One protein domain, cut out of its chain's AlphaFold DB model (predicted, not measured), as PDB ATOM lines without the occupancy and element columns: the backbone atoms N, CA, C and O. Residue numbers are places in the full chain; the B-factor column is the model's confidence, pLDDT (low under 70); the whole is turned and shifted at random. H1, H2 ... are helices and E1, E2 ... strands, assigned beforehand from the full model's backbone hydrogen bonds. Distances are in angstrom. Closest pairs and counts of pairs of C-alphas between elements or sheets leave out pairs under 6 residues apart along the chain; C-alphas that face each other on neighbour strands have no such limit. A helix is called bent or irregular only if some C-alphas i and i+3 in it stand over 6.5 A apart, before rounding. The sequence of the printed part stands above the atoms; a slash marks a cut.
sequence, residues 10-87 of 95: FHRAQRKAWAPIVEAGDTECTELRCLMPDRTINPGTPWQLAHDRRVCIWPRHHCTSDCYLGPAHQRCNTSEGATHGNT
ATOM      1  N   PHE A  10      69.738 149.321 -20.683       79.62
ATOM      2  CA  PHE A  10      69.335 148.146 -21.456       79.62
ATOM      3  C   PHE A  10      69.660 148.279 -22.943       79.62
ATOM      4  O   PHE A  10      70.259 147.367 -23.507       79.62
ATOM      5  N   HIS A  11      69.372 149.428 -23.567       82.00
ATOM      6  CA  HIS A  11      69.727 149.650 -24.970       82.00
ATOM      7  C   HIS A  11      71.236 149.498 -25.202       82.00
ATOM      8  O   HIS A  11      71.663 148.798 -26.120       82.00
ATOM      9  N   ARG A  12      72.056 150.095 -24.328       87.19
ATOM     10  CA  ARG A  12      73.519 149.965 -24.403       87.19
ATOM     11  C   ARG A  12      73.989 148.527 -24.201       87.19
ATOM     12  O   ARG A  12      74.882 148.090 -24.922       87.19
ATOM     13  N   ALA A  13      73.401 147.802 -23.249       88.44
ATOM     14  CA  ALA A  13      73.742 146.405 -22.990       88.44
ATOM     15  C   ALA A  13      73.448 145.522 -24.210       88.44
ATOM     16  O   ALA A  13      74.330 144.791 -24.653       88.44
ATOM     17  N   GLN A  14      72.272 145.680 -24.822       89.62
ATOM     18  CA  GLN A  14      71.915 144.949 -26.037       89.62
ATOM     19  C   GLN A  14      72.820 145.330 -27.213       89.62
ATOM     20  O   GLN A  14      73.281 144.447 -27.934       89.62
ATOM     21  N   ARG A  15      73.160 146.618 -27.386       91.88
ATOM     22  CA  ARG A  15      74.118 147.034 -28.427       91.88
ATOM     23  C   ARG A  15      75.475 146.370 -28.232       91.88
ATOM     24  O   ARG A  15      76.052 145.898 -29.204       91.88
ATOM     25  N   LYS A  16      75.956 146.318 -26.989       93.44
ATOM     26  CA  LYS A  16      77.228 145.685 -26.636       93.44
ATOM     27  C   LYS A  16      77.203 144.170 -26.858       93.44
ATOM     28  O   LYS A  16      78.204 143.635 -27.312       93.44
ATOM     29  N   ALA A  17      76.091 143.501 -26.552       92.25
ATOM     30  CA  ALA A  17      75.945 142.057 -26.734       92.25
ATOM     31  C   ALA A  17      75.940 141.652 -28.217       92.25
ATOM     32  O   ALA A  17      76.583 140.677 -28.589       92.25
ATOM     33  N   TRP A  18      75.264 142.430 -29.065       93.19
ATOM     34  CA  TRP A  18      75.151 142.142 -30.497       93.19
ATOM     35  C   TRP A  18      76.357 142.587 -31.321       93.19
ATOM     36  O   TRP A  18      76.648 141.958 -32.332       93.19
ATOM     37  N   ALA A  19      77.076 143.633 -30.900       94.12
ATOM     38  CA  ALA A  19      78.240 144.148 -31.622       94.12
ATOM     39  C   ALA A  19      79.247 143.063 -32.059       94.12
ATOM     40  O   ALA A  19      79.514 143.001 -33.253       94.12
ATOM     41  N   PRO A  20      79.767 142.177 -31.183       94.62
ATOM     42  CA  PRO A  20      80.725 141.158 -31.619       94.62
ATOM     43  C   PRO A  20      80.137 140.155 -32.621       94.62
ATOM     44  O   PRO A  20      80.870 139.643 -33.456       94.62
ATOM     45  N   ILE A  21      78.829 139.890 -32.563       93.75
ATOM     46  CA  ILE A  21      78.149 138.956 -33.471       93.75
ATOM     47  C   ILE A  21      77.996 139.597 -34.856       93.75
ATOM     48  O   ILE A  21      78.272 138.966 -35.871       93.75
ATOM     49  N   VAL A  22      77.621 140.880 -34.902       93.12
ATOM     50  CA  VAL A  22      77.536 141.638 -36.160       93.12
ATOM     51  C   VAL A  22      78.917 141.806 -36.797       93.12
ATOM     52  O   VAL A  22      79.058 141.636 -38.003       93.12
ATOM     53  N   GLU A  23      79.951 142.083 -35.999       93.44
ATOM     54  CA  GLU A  23      81.328 142.197 -36.502       93.44
ATOM     55  C   GLU A  23      81.907 140.861 -36.990       93.44
ATOM     56  O   GLU A  23      82.802 140.862 -37.831       93.44
ATOM     57  N   ALA A  24      81.386 139.722 -36.525       92.19
ATOM     58  CA  ALA A  24      81.728 138.417 -37.089       92.19
ATOM     59  C   ALA A  24      81.121 138.196 -38.490       92.19
ATOM     60  O   ALA A  24      81.595 137.340 -39.228       92.19
ATOM     61  N   GLY A  25      80.106 138.982 -38.874       88.00
ATOM     62  CA  GLY A  25      79.386 138.842 -40.144       88.00
ATOM     63  C   GLY A  25      78.282 137.784 -40.126       88.00
ATOM     64  O   GLY A  25      77.619 137.580 -41.137       88.00
ATOM     65  N   ASP A  26      78.025 137.172 -38.970       81.75
ATOM     66  CA  ASP A  26      77.072 136.069 -38.800       81.75
ATOM     67  C   ASP A  26      75.676 136.558 -38.371       81.75
ATOM     68  O   ASP A  26      74.980 135.908 -37.587       81.75
ATOM     69  N   THR A  27      75.252 137.741 -38.829       92.12
ATOM     70  CA  THR A  27      73.944 138.297 -38.444       92.12
ATOM     71  C   THR A  27      73.097 138.702 -39.629       92.12
ATOM     72  O   THR A  27      73.562 139.318 -40.586       92.12
ATOM     73  N   GLU A  28      71.806 138.415 -39.511       96.19
ATOM     74  CA  GLU A  28      70.784 138.859 -40.441       96.19
ATOM     75  C   GLU A  28      69.928 139.967 -39.825       96.19
ATOM     76  O   GLU A  28      69.710 140.042 -38.614       96.19
ATOM     77  N   CYS A  29      69.393 140.822 -40.689       96.31
ATOM     78  CA  CYS A  29      68.414 141.829 -40.337       96.31
ATOM     79  C   CYS A  29      67.152 141.186 -39.769       96.31
ATOM     80  O   CYS A  29      66.498 140.380 -40.426       96.31
ATOM     81  N   THR A  30      66.780 141.597 -38.562       95.62
ATOM     82  CA  THR A  30      65.670 140.991 -37.821       95.62
ATOM     83  C   THR A  30      64.304 141.555 -38.232       95.62
ATOM     84  O   THR A  30      63.273 140.994 -37.872       95.62
ATOM     85  N   GLU A  31      64.268 142.635 -39.020       93.12
ATOM     86  CA  GLU A  31      63.002 143.234 -39.452       93.12
ATOM     87  C   GLU A  31      62.159 142.269 -40.275       93.12
ATOM     88  O   GLU A  31      62.675 141.527 -41.120       93.12
ATOM     89  N   LEU A  32      60.840 142.326 -40.073       89.69
ATOM     90  CA  LEU A  32      59.888 141.468 -40.782       89.69
ATOM     91  C   LEU A  32      60.031 141.613 -42.303       89.69
ATOM     92  O   LEU A  32      59.958 140.625 -43.033       89.69
ATOM     93  N   ARG A  33      60.269 142.840 -42.775       91.25
ATOM     94  CA  ARG A  33      60.555 143.136 -44.177       91.25
ATOM     95  C   ARG A  33      61.951 143.737 -44.316       91.25
ATOM     96  O   ARG A  33      62.194 144.868 -43.904       91.25
ATOM     97  N   CYS A  34      62.850 143.004 -44.969       95.19
ATOM     98  CA  CYS A  34      64.141 143.552 -45.367       95.19
ATOM     99  C   CYS A  34      63.976 144.443 -46.609       95.19
ATOM    100  O   CYS A  34      63.321 144.062 -47.579       95.19
ATOM    101  N   LEU A  35      64.565 145.637 -46.569       95.12
ATOM    102  CA  LEU A  35      64.589 146.597 -47.679       95.12
ATOM    103  C   LEU A  35      65.926 146.605 -48.427       95.12
ATOM    104  O   LEU A  35      66.102 147.383 -49.366       95.12
ATOM    105  N   MET A  36      66.879 145.796 -47.972       95.06
ATOM    106  CA  MET A  36      68.197 145.654 -48.577       95.06
ATOM    107  C   MET A  36      68.198 144.476 -49.564       95.06
ATOM    108  O   MET A  36      67.348 143.593 -49.443       95.06
ATOM    109  N   PRO A  37      69.134 144.443 -50.534       94.12
ATOM    110  CA  PRO A  37      69.252 143.328 -51.481       94.12
ATOM    111  C   PRO A  37      69.513 141.974 -50.808       94.12
ATOM    112  O   PRO A  37      69.100 140.945 -51.329       94.12
ATOM    113  N   ASP A  38      70.185 142.002 -49.657       92.69
ATOM    114  CA  ASP A  38      70.470 140.849 -48.810       92.69
ATOM    115  C   ASP A  38      70.096 141.180 -47.357       92.69
ATOM    116  O   ASP A  38      70.167 142.335 -46.923       92.69
ATOM    117  N   ARG A  39      69.660 140.165 -46.612       96.12
ATOM    118  CA  ARG A  39      69.338 140.242 -45.190       96.12
ATOM    119  C   ARG A  39      70.592 140.273 -44.319       96.12
ATOM    120  O   ARG A  39      70.504 140.817 -43.221       96.12
ATOM    121  N   THR A  40      71.730 139.780 -44.801       95.62
ATOM    122  CA  THR A  40      73.008 139.819 -44.077       95.62
ATOM    123  C   THR A  40      73.400 141.250 -43.689       95.62
ATOM    124  O   THR A  40      73.286 142.198 -44.478       95.62
ATOM    125  N   ILE A  41      73.862 141.431 -42.453       95.06
ATOM    126  CA  ILE A  41      74.475 142.671 -41.973       95.06
ATOM    127  C   ILE A  41      75.985 142.448 -41.965       95.06
ATOM    128  O   ILE A  41      76.525 141.816 -41.063       95.06
ATOM    129  N   ASN A  42      76.661 142.978 -42.985       92.06
ATOM    130  CA  ASN A  42      78.109 142.838 -43.104       92.06
ATOM    131  C   ASN A  42      78.842 143.615 -41.995       92.06
ATOM    132  O   ASN A  42      78.375 144.703 -41.619       92.06
ATOM    133  N   PRO A  43      80.020 143.143 -41.549       93.94
ATOM    134  CA  PRO A  43      80.863 143.864 -40.596       93.94
ATOM    135  C   PRO A  43      81.113 145.315 -41.025       93.94
ATOM    136  O   PRO A  43      81.228 145.616 -42.217       93.94
ATOM    137  N   GLY A  44      81.138 146.240 -40.063       90.88
ATOM    138  CA  GLY A  44      81.258 147.679 -40.326       90.88
ATOM    139  C   GLY A  44      80.022 148.364 -40.937       90.88
ATOM    140  O   GLY A  44      80.004 149.592 -41.051       90.88
ATOM    141  N   THR A  45      78.963 147.629 -41.300       91.06
ATOM    142  CA  THR A  45      77.715 148.236 -41.795       91.06
ATOM    143  C   THR A  45      76.945 148.890 -40.645       91.06
ATOM    144  O   THR A  45      76.730 148.253 -39.611       91.06
ATOM    145  N   PRO A  46      76.440 150.129 -40.798       93.44
ATOM    146  CA  PRO A  46      75.576 150.738 -39.796       93.44
ATOM    147  C   PRO A  46      74.305 149.916 -39.543       93.44
ATOM    148  O   PRO A  46      73.493 149.672 -40.441       93.44
ATOM    149  N   TRP A  47      74.103 149.539 -38.283       94.38
ATOM    150  CA  TRP A  47      72.950 148.767 -37.837       94.38
ATOM    151  C   TRP A  47      72.318 149.375 -36.582       94.38
ATOM    152  O   TRP A  47      72.937 150.132 -35.816       94.38
ATOM    153  N   GLN A  48      71.046 149.053 -36.385       92.94
ATOM    154  CA  GLN A  48      70.234 149.479 -35.253       92.94
ATOM    155  C   GLN A  48      69.591 148.266 -34.587       92.94
ATOM    156  O   GLN A  48      69.528 147.191 -35.172       92.94
ATOM    157  N   LEU A  49      69.142 148.431 -33.347       91.19
ATOM    158  CA  LEU A  49      68.384 147.392 -32.666       91.19
ATOM    159  C   LEU A  49      66.904 147.541 -33.001       91.19
ATOM    160  O   LEU A  49      66.327 148.584 -32.690       91.19
ATOM    161  N   ALA A  50      66.329 146.497 -33.587       90.56
ATOM    162  CA  ALA A  50      64.896 146.389 -33.809       90.56
ATOM    163  C   ALA A  50      64.168 146.038 -32.504       90.56
ATOM    164  O   ALA A  50      64.702 145.331 -31.636       90.56
ATOM    165  N   HIS A  51      62.926 146.503 -32.386       83.06
ATOM    166  CA  HIS A  51      62.076 146.312 -31.212       83.06
ATOM    167  C   HIS A  51      60.778 145.594 -31.570       83.06
ATOM    168  O   HIS A  51      60.153 145.883 -32.588       83.06
ATOM    169  N   ASP A  52      60.303 144.728 -30.682       80.88
ATOM    170  CA  ASP A  52      58.951 144.196 -30.757       80.88
ATOM    171  C   ASP A  52      57.960 145.241 -30.240       80.88
ATOM    172  O   ASP A  52      57.799 145.471 -29.039       80.88
ATOM    173  N   ARG A  53      57.239 145.852 -31.176       73.62
ATOM    174  CA  ARG A  53      56.215 146.869 -30.911       73.62
ATOM    175  C   ARG A  53      55.045 146.397 -30.036       73.62
ATOM    176  O   ARG A  53      54.300 147.228 -29.528       73.62
ATOM    177  N   ARG A  54      54.820 145.084 -29.892       74.19
ATOM    178  CA  ARG A  54      53.742 144.542 -29.039       74.19
ATOM    179  C   ARG A  54      54.051 144.745 -27.561       74.19
ATOM    180  O   ARG A  54      53.140 144.922 -26.762       74.19
ATOM    181  N   VAL A  55      55.338 144.719 -27.229       72.38
ATOM    182  CA  VAL A  55      55.866 144.873 -25.869       72.38
ATOM    183  C   VAL A  55      56.438 146.273 -25.663       72.38
ATOM    184  O   VAL A  55      56.324 146.837 -24.577       72.38
ATOM    185  N   CYS A  56      56.977 146.883 -26.719       71.06
ATOM    186  CA  CYS A  56      57.452 148.256 -26.705       71.06
ATOM    187  C   CYS A  56      56.401 149.244 -27.185       71.06
ATOM    188  O   CYS A  56      56.282 149.544 -28.369       71.06
ATOM    189  N   ILE A  57      55.657 149.782 -26.221       62.81
ATOM    190  CA  ILE A  57      54.581 150.736 -26.471       62.81
ATOM    191  C   ILE A  57      55.070 152.161 -26.187       62.81
ATOM    192  O   ILE A  57      55.463 152.505 -25.071       62.81
ATOM    193  N   TRP A  58      54.998 153.024 -27.195       54.47
ATOM    194  CA  TRP A  58      55.211 154.468 -27.056       54.47
ATOM    195  C   TRP A  58      54.012 155.141 -26.343       54.47
ATOM    196  O   TRP A  58      52.880 154.705 -26.552       54.47
ATOM    197  N   PRO A  59      54.174 156.205 -25.518       54.44
ATOM    198  CA  PRO A  59      55.398 156.941 -25.165       54.44
ATOM    199  C   PRO A  59      56.143 156.368 -23.957       54.44
ATOM    200  O   PRO A  59      57.252 156.801 -23.649       54.44
ATOM    201  N   ARG A  60      55.554 155.386 -23.270       55.03
ATOM    202  CA  ARG A  60      56.173 154.675 -22.147       55.03
ATOM    203  C   ARG A  60      57.047 153.533 -22.659       55.03
ATOM    204  O   ARG A  60      56.894 152.409 -22.195       55.03
ATOM    205  N   HIS A  61      57.955 153.820 -23.597       58.03
ATOM    206  CA  HIS A  61      58.952 152.848 -24.043       58.03
ATOM    207  C   HIS A  61      59.923 152.535 -22.883       58.03
ATOM    208  O   HIS A  61      61.071 152.973 -22.846       58.03
ATOM    209  N   HIS A  62      59.463 151.780 -21.893       58.75
ATOM    210  CA  HIS A  62      60.327 150.993 -21.040       58.75
ATOM    211  C   HIS A  62      60.698 149.751 -21.845       58.75
ATOM    212  O   HIS A  62      60.063 148.708 -21.739       58.75
ATOM    213  N   CYS A  63      61.703 149.895 -22.706       61.34
ATOM    214  CA  CYS A  63      62.313 148.758 -23.377       61.34
ATOM    215  C   CYS A  63      63.112 147.964 -22.330       61.34
ATOM    216  O   CYS A  63      64.213 148.369 -21.950       61.34
ATOM    217  N   THR A  64      62.555 146.859 -21.834       67.81
ATOM    218  CA  THR A  64      63.330 145.808 -21.153       67.81
ATOM    219  C   THR A  64      64.117 144.996 -22.189       67.81
ATOM    220  O   THR A  64      63.985 145.225 -23.395       67.81
ATOM    221  N   SER A  65      64.958 144.054 -21.746       63.44
ATOM    222  CA  SER A  65      65.682 143.127 -22.636       63.44
ATOM    223  C   SER A  65      64.766 142.466 -23.667       63.44
ATOM    224  O   SER A  65      65.125 142.382 -24.838       63.44
ATOM    225  N   ASP A  66      63.563 142.090 -23.238       71.19
ATOM    226  CA  ASP A  66      62.622 141.254 -23.992       71.19
ATOM    227  C   ASP A  66      61.913 142.018 -25.115       71.19
ATOM    228  O   ASP A  66      61.225 141.436 -25.948       71.19
ATOM    229  N   CYS A  67      62.083 143.339 -25.152       80.25
ATOM    230  CA  CYS A  67      61.591 144.154 -26.247       80.25
ATOM    231  C   CYS A  67      62.508 144.097 -27.479       80.25
ATOM    232  O   CYS A  67      62.072 144.409 -28.582       80.25
ATOM    233  N   TYR A  68      63.778 143.730 -27.334       86.50
ATOM    234  CA  TYR A  68      64.715 143.749 -28.452       86.50
ATOM    235  C   TYR A  68      64.636 142.462 -29.264       86.50
ATOM    236  O   TYR A  68      64.828 141.378 -28.722       86.50
ATOM    237  N   LEU A  69      64.415 142.594 -30.570       89.62
ATOM    238  CA  LEU A  69      64.373 141.454 -31.485       89.62
ATOM    239  C   LEU A  69      65.775 141.060 -31.959       89.62
ATOM    240  O   LEU A  69      66.080 139.877 -32.061       89.62
ATOM    241  N   GLY A  70      66.636 142.046 -32.216       92.44
ATOM    242  CA  GLY A  70      67.978 141.809 -32.740       92.44
ATOM    243  C   GLY A  70      68.490 142.966 -33.597       92.44
ATOM    244  O   GLY A  70      67.903 144.056 -33.590       92.44
ATOM    245  N   PRO A  71      69.607 142.765 -34.314       95.75
ATOM    246  CA  PRO A  71      70.161 143.761 -35.209       95.75
ATOM    247  C   PRO A  71      69.303 143.886 -36.473       95.75
ATOM    248  O   PRO A  71      68.734 142.923 -36.985       95.75
ATOM    249  N   ALA A  72      69.214 145.099 -36.994       96.31
ATOM    250  CA  ALA A  72      68.516 145.431 -38.220       96.31
ATOM    251  C   ALA A  72      69.333 146.437 -39.021       96.31
ATOM    252  O   ALA A  72      70.010 147.305 -38.454       96.31
ATOM    253  N   HIS A  73      69.235 146.371 -40.351       96.62
ATOM    254  CA  HIS A  73      69.772 147.444 -41.183       96.62
ATOM    255  C   HIS A  73      69.118 148.763 -40.780       96.62
ATOM    256  O   HIS A  73      67.899 148.840 -40.605       96.62
ATOM    257  N   GLN A  74      69.918 149.824 -40.704       94.50
ATOM    258  CA  GLN A  74      69.438 151.150 -40.315       94.50
ATOM    259  C   GLN A  74      68.240 151.619 -41.158       94.50
ATOM    260  O   GLN A  74      67.294 152.204 -40.627       94.50
ATOM    261  N   ARG A  75      68.254 151.337 -42.468       94.38
ATOM    262  CA  ARG A  75      67.158 151.689 -43.381       94.38
ATOM    263  C   ARG A  75      65.863 150.949 -43.046       94.38
ATOM    264  O   ARG A  75      64.801 151.564 -43.069       94.38
ATOM    265  N   CYS A  76      65.952 149.658 -42.737       94.44
ATOM    266  CA  CYS A  76      64.797 148.822 -42.415       94.44
ATOM    267  C   CYS A  76      64.157 149.288 -41.101       94.44
ATOM    268  O   CYS A  76      62.981 149.638 -41.101       94.44
ATOM    269  N   ASN A  77      64.959 149.454 -40.043       92.06
ATOM    270  CA  ASN A  77      64.470 149.912 -38.737       92.06
ATOM    271  C   ASN A  77      63.874 151.330 -38.790       92.06
ATOM    272  O   ASN A  77      62.834 151.608 -38.196       92.06
ATOM    273  N   THR A  78      64.477 152.236 -39.568       89.56
ATOM    274  CA  THR A  78      63.914 153.585 -39.766       89.56
ATOM    275  C   THR A  78      62.579 153.536 -40.516       89.56
ATOM    276  O   THR A  78      61.655 154.272 -40.172       89.56
ATOM    277  N   SER A  79      62.452 152.670 -41.527       90.25
ATOM    278  CA  SER A  79      61.212 152.514 -42.298       90.25
ATOM    279  C   SER A  79      60.076 151.905 -41.472       90.25
ATOM    280  O   SER A  79      58.934 152.359 -41.576       90.25
ATOM    281  N   GLU A  80      60.371 150.903 -40.646       87.69
ATOM    282  CA  GLU A  80      59.408 150.314 -39.706       87.69
ATOM    283  C   GLU A  80      58.966 151.350 -38.667       87.69
ATOM    284  O   GLU A  80      57.767 151.591 -38.482       87.69
ATOM    285  N   GLY A  81      59.927 152.073 -38.084       81.94
ATOM    286  CA  GLY A  81      59.657 153.184 -37.176       81.94
ATOM    287  C   GLY A  81      58.797 154.284 -37.808       81.94
ATOM    288  O   GLY A  81      57.888 154.791 -37.156       81.94
ATOM    289  N   ALA A  82      59.016 154.629 -39.079       82.44
ATOM    290  CA  ALA A  82      58.203 155.615 -39.792       82.44
ATOM    291  C   ALA A  82      56.777 155.109 -40.059       82.44
ATOM    292  O   ALA A  82      55.812 155.835 -39.815       82.44
ATOM    293  N   THR A  83      56.634 153.858 -40.508       81.81
ATOM    294  CA  THR A  83      55.334 153.219 -40.770       81.81
ATOM    295  C   THR A  83      54.455 153.222 -39.520       81.81
ATOM    296  O   THR A  83      53.266 153.550 -39.585       81.81
ATOM    297  N   HIS A  84      55.047 152.914 -38.366       72.44
ATOM    298  CA  HIS A  84      54.326 152.800 -37.099       72.44
ATOM    299  C   HIS A  84      54.236 154.106 -36.308       72.44
ATOM    300  O   HIS A  84      53.220 154.374 -35.667       72.44
ATOM    301  N   GLY A  85      55.246 154.968 -36.395       63.81
ATOM    302  CA  GLY A  85      55.238 156.291 -35.775       63.81
ATOM    303  C   GLY A  85      54.180 157.215 -36.379       63.81
ATOM    304  O   GLY A  85      53.525 157.956 -35.647       63.81
ATOM    305  N   ASN A  86      53.931 157.120 -37.692       56.09
ATOM    306  CA  ASN A  86      52.889 157.915 -38.351       56.09
ATOM    307  C   ASN A  86      51.461 157.427 -38.070       56.09
ATOM    308  O   ASN A  86      50.513 158.191 -38.252       56.09
ATOM    309  N   THR A  87      51.265 156.190 -37.600       53.00
ATOM    310  CA  THR A  87      49.914 155.680 -37.301       53.00
ATOM    311  C   THR A  87      49.335 156.265 -36.006       53.00
ATOM    312  O   THR A  87      48.118 156.298 -35.843       53.00
TER     313      THR A  87
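This is residues 10 to 87 of the 95 residues of an uncharacterized protein of Nocardioides jejuensis (UniProt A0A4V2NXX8). What is the shape? A two-stranded antiparallel hairpin, E1 and E2, lies between helices H1 and H2, with two long loops. What is its make-up? The printed part has 78 residues, with H1, E1, E2 and H2 in that order, mixed helices and strands. It is compact, with a radius of gyration of the C-alphas of 12.3 A and spans of 34 by 27 by 15 A.

Where is H1? H1, residues 10 to 24, begins at C-alpha 10 (69.335, 148.146, -21.456) and measures 22.2 A. It is irregular, but only just: C-alphas 17 and 20 are 6.9 A apart. What follows? E1 is residues 47 to 51, 13.0 A; E2 is 68 to 73, 14.2 A; H2 is 74 to 87, 20.3 A, ending at C-alpha 87 (49.914, 155.680, -37.301).

How do the strands pair? In the hairpin, at 145 degrees, N 48 and O 72 are within hydrogen-bond range, 2.9 A. Where are the helices? The closest C-alphas of H1 and E2, Trp 18 and Pro 71, are 7.1 A apart; those of E1 and H2, Trp 47 and Gln 74, 4.9 A. H1 and H2 are apart; O i to N i+4 pairs within range number 9 of 11 in H1, 9 of 10 in H2.

How large? The farthest C-alphas, Ala 24 and Thr 87, are 36.2 A apart, with no cut. Which stretches need care? The links H1 to E1 and E1 to E2 are long; residues 57 to 65 and 85 to 87 have pLDDT under 70.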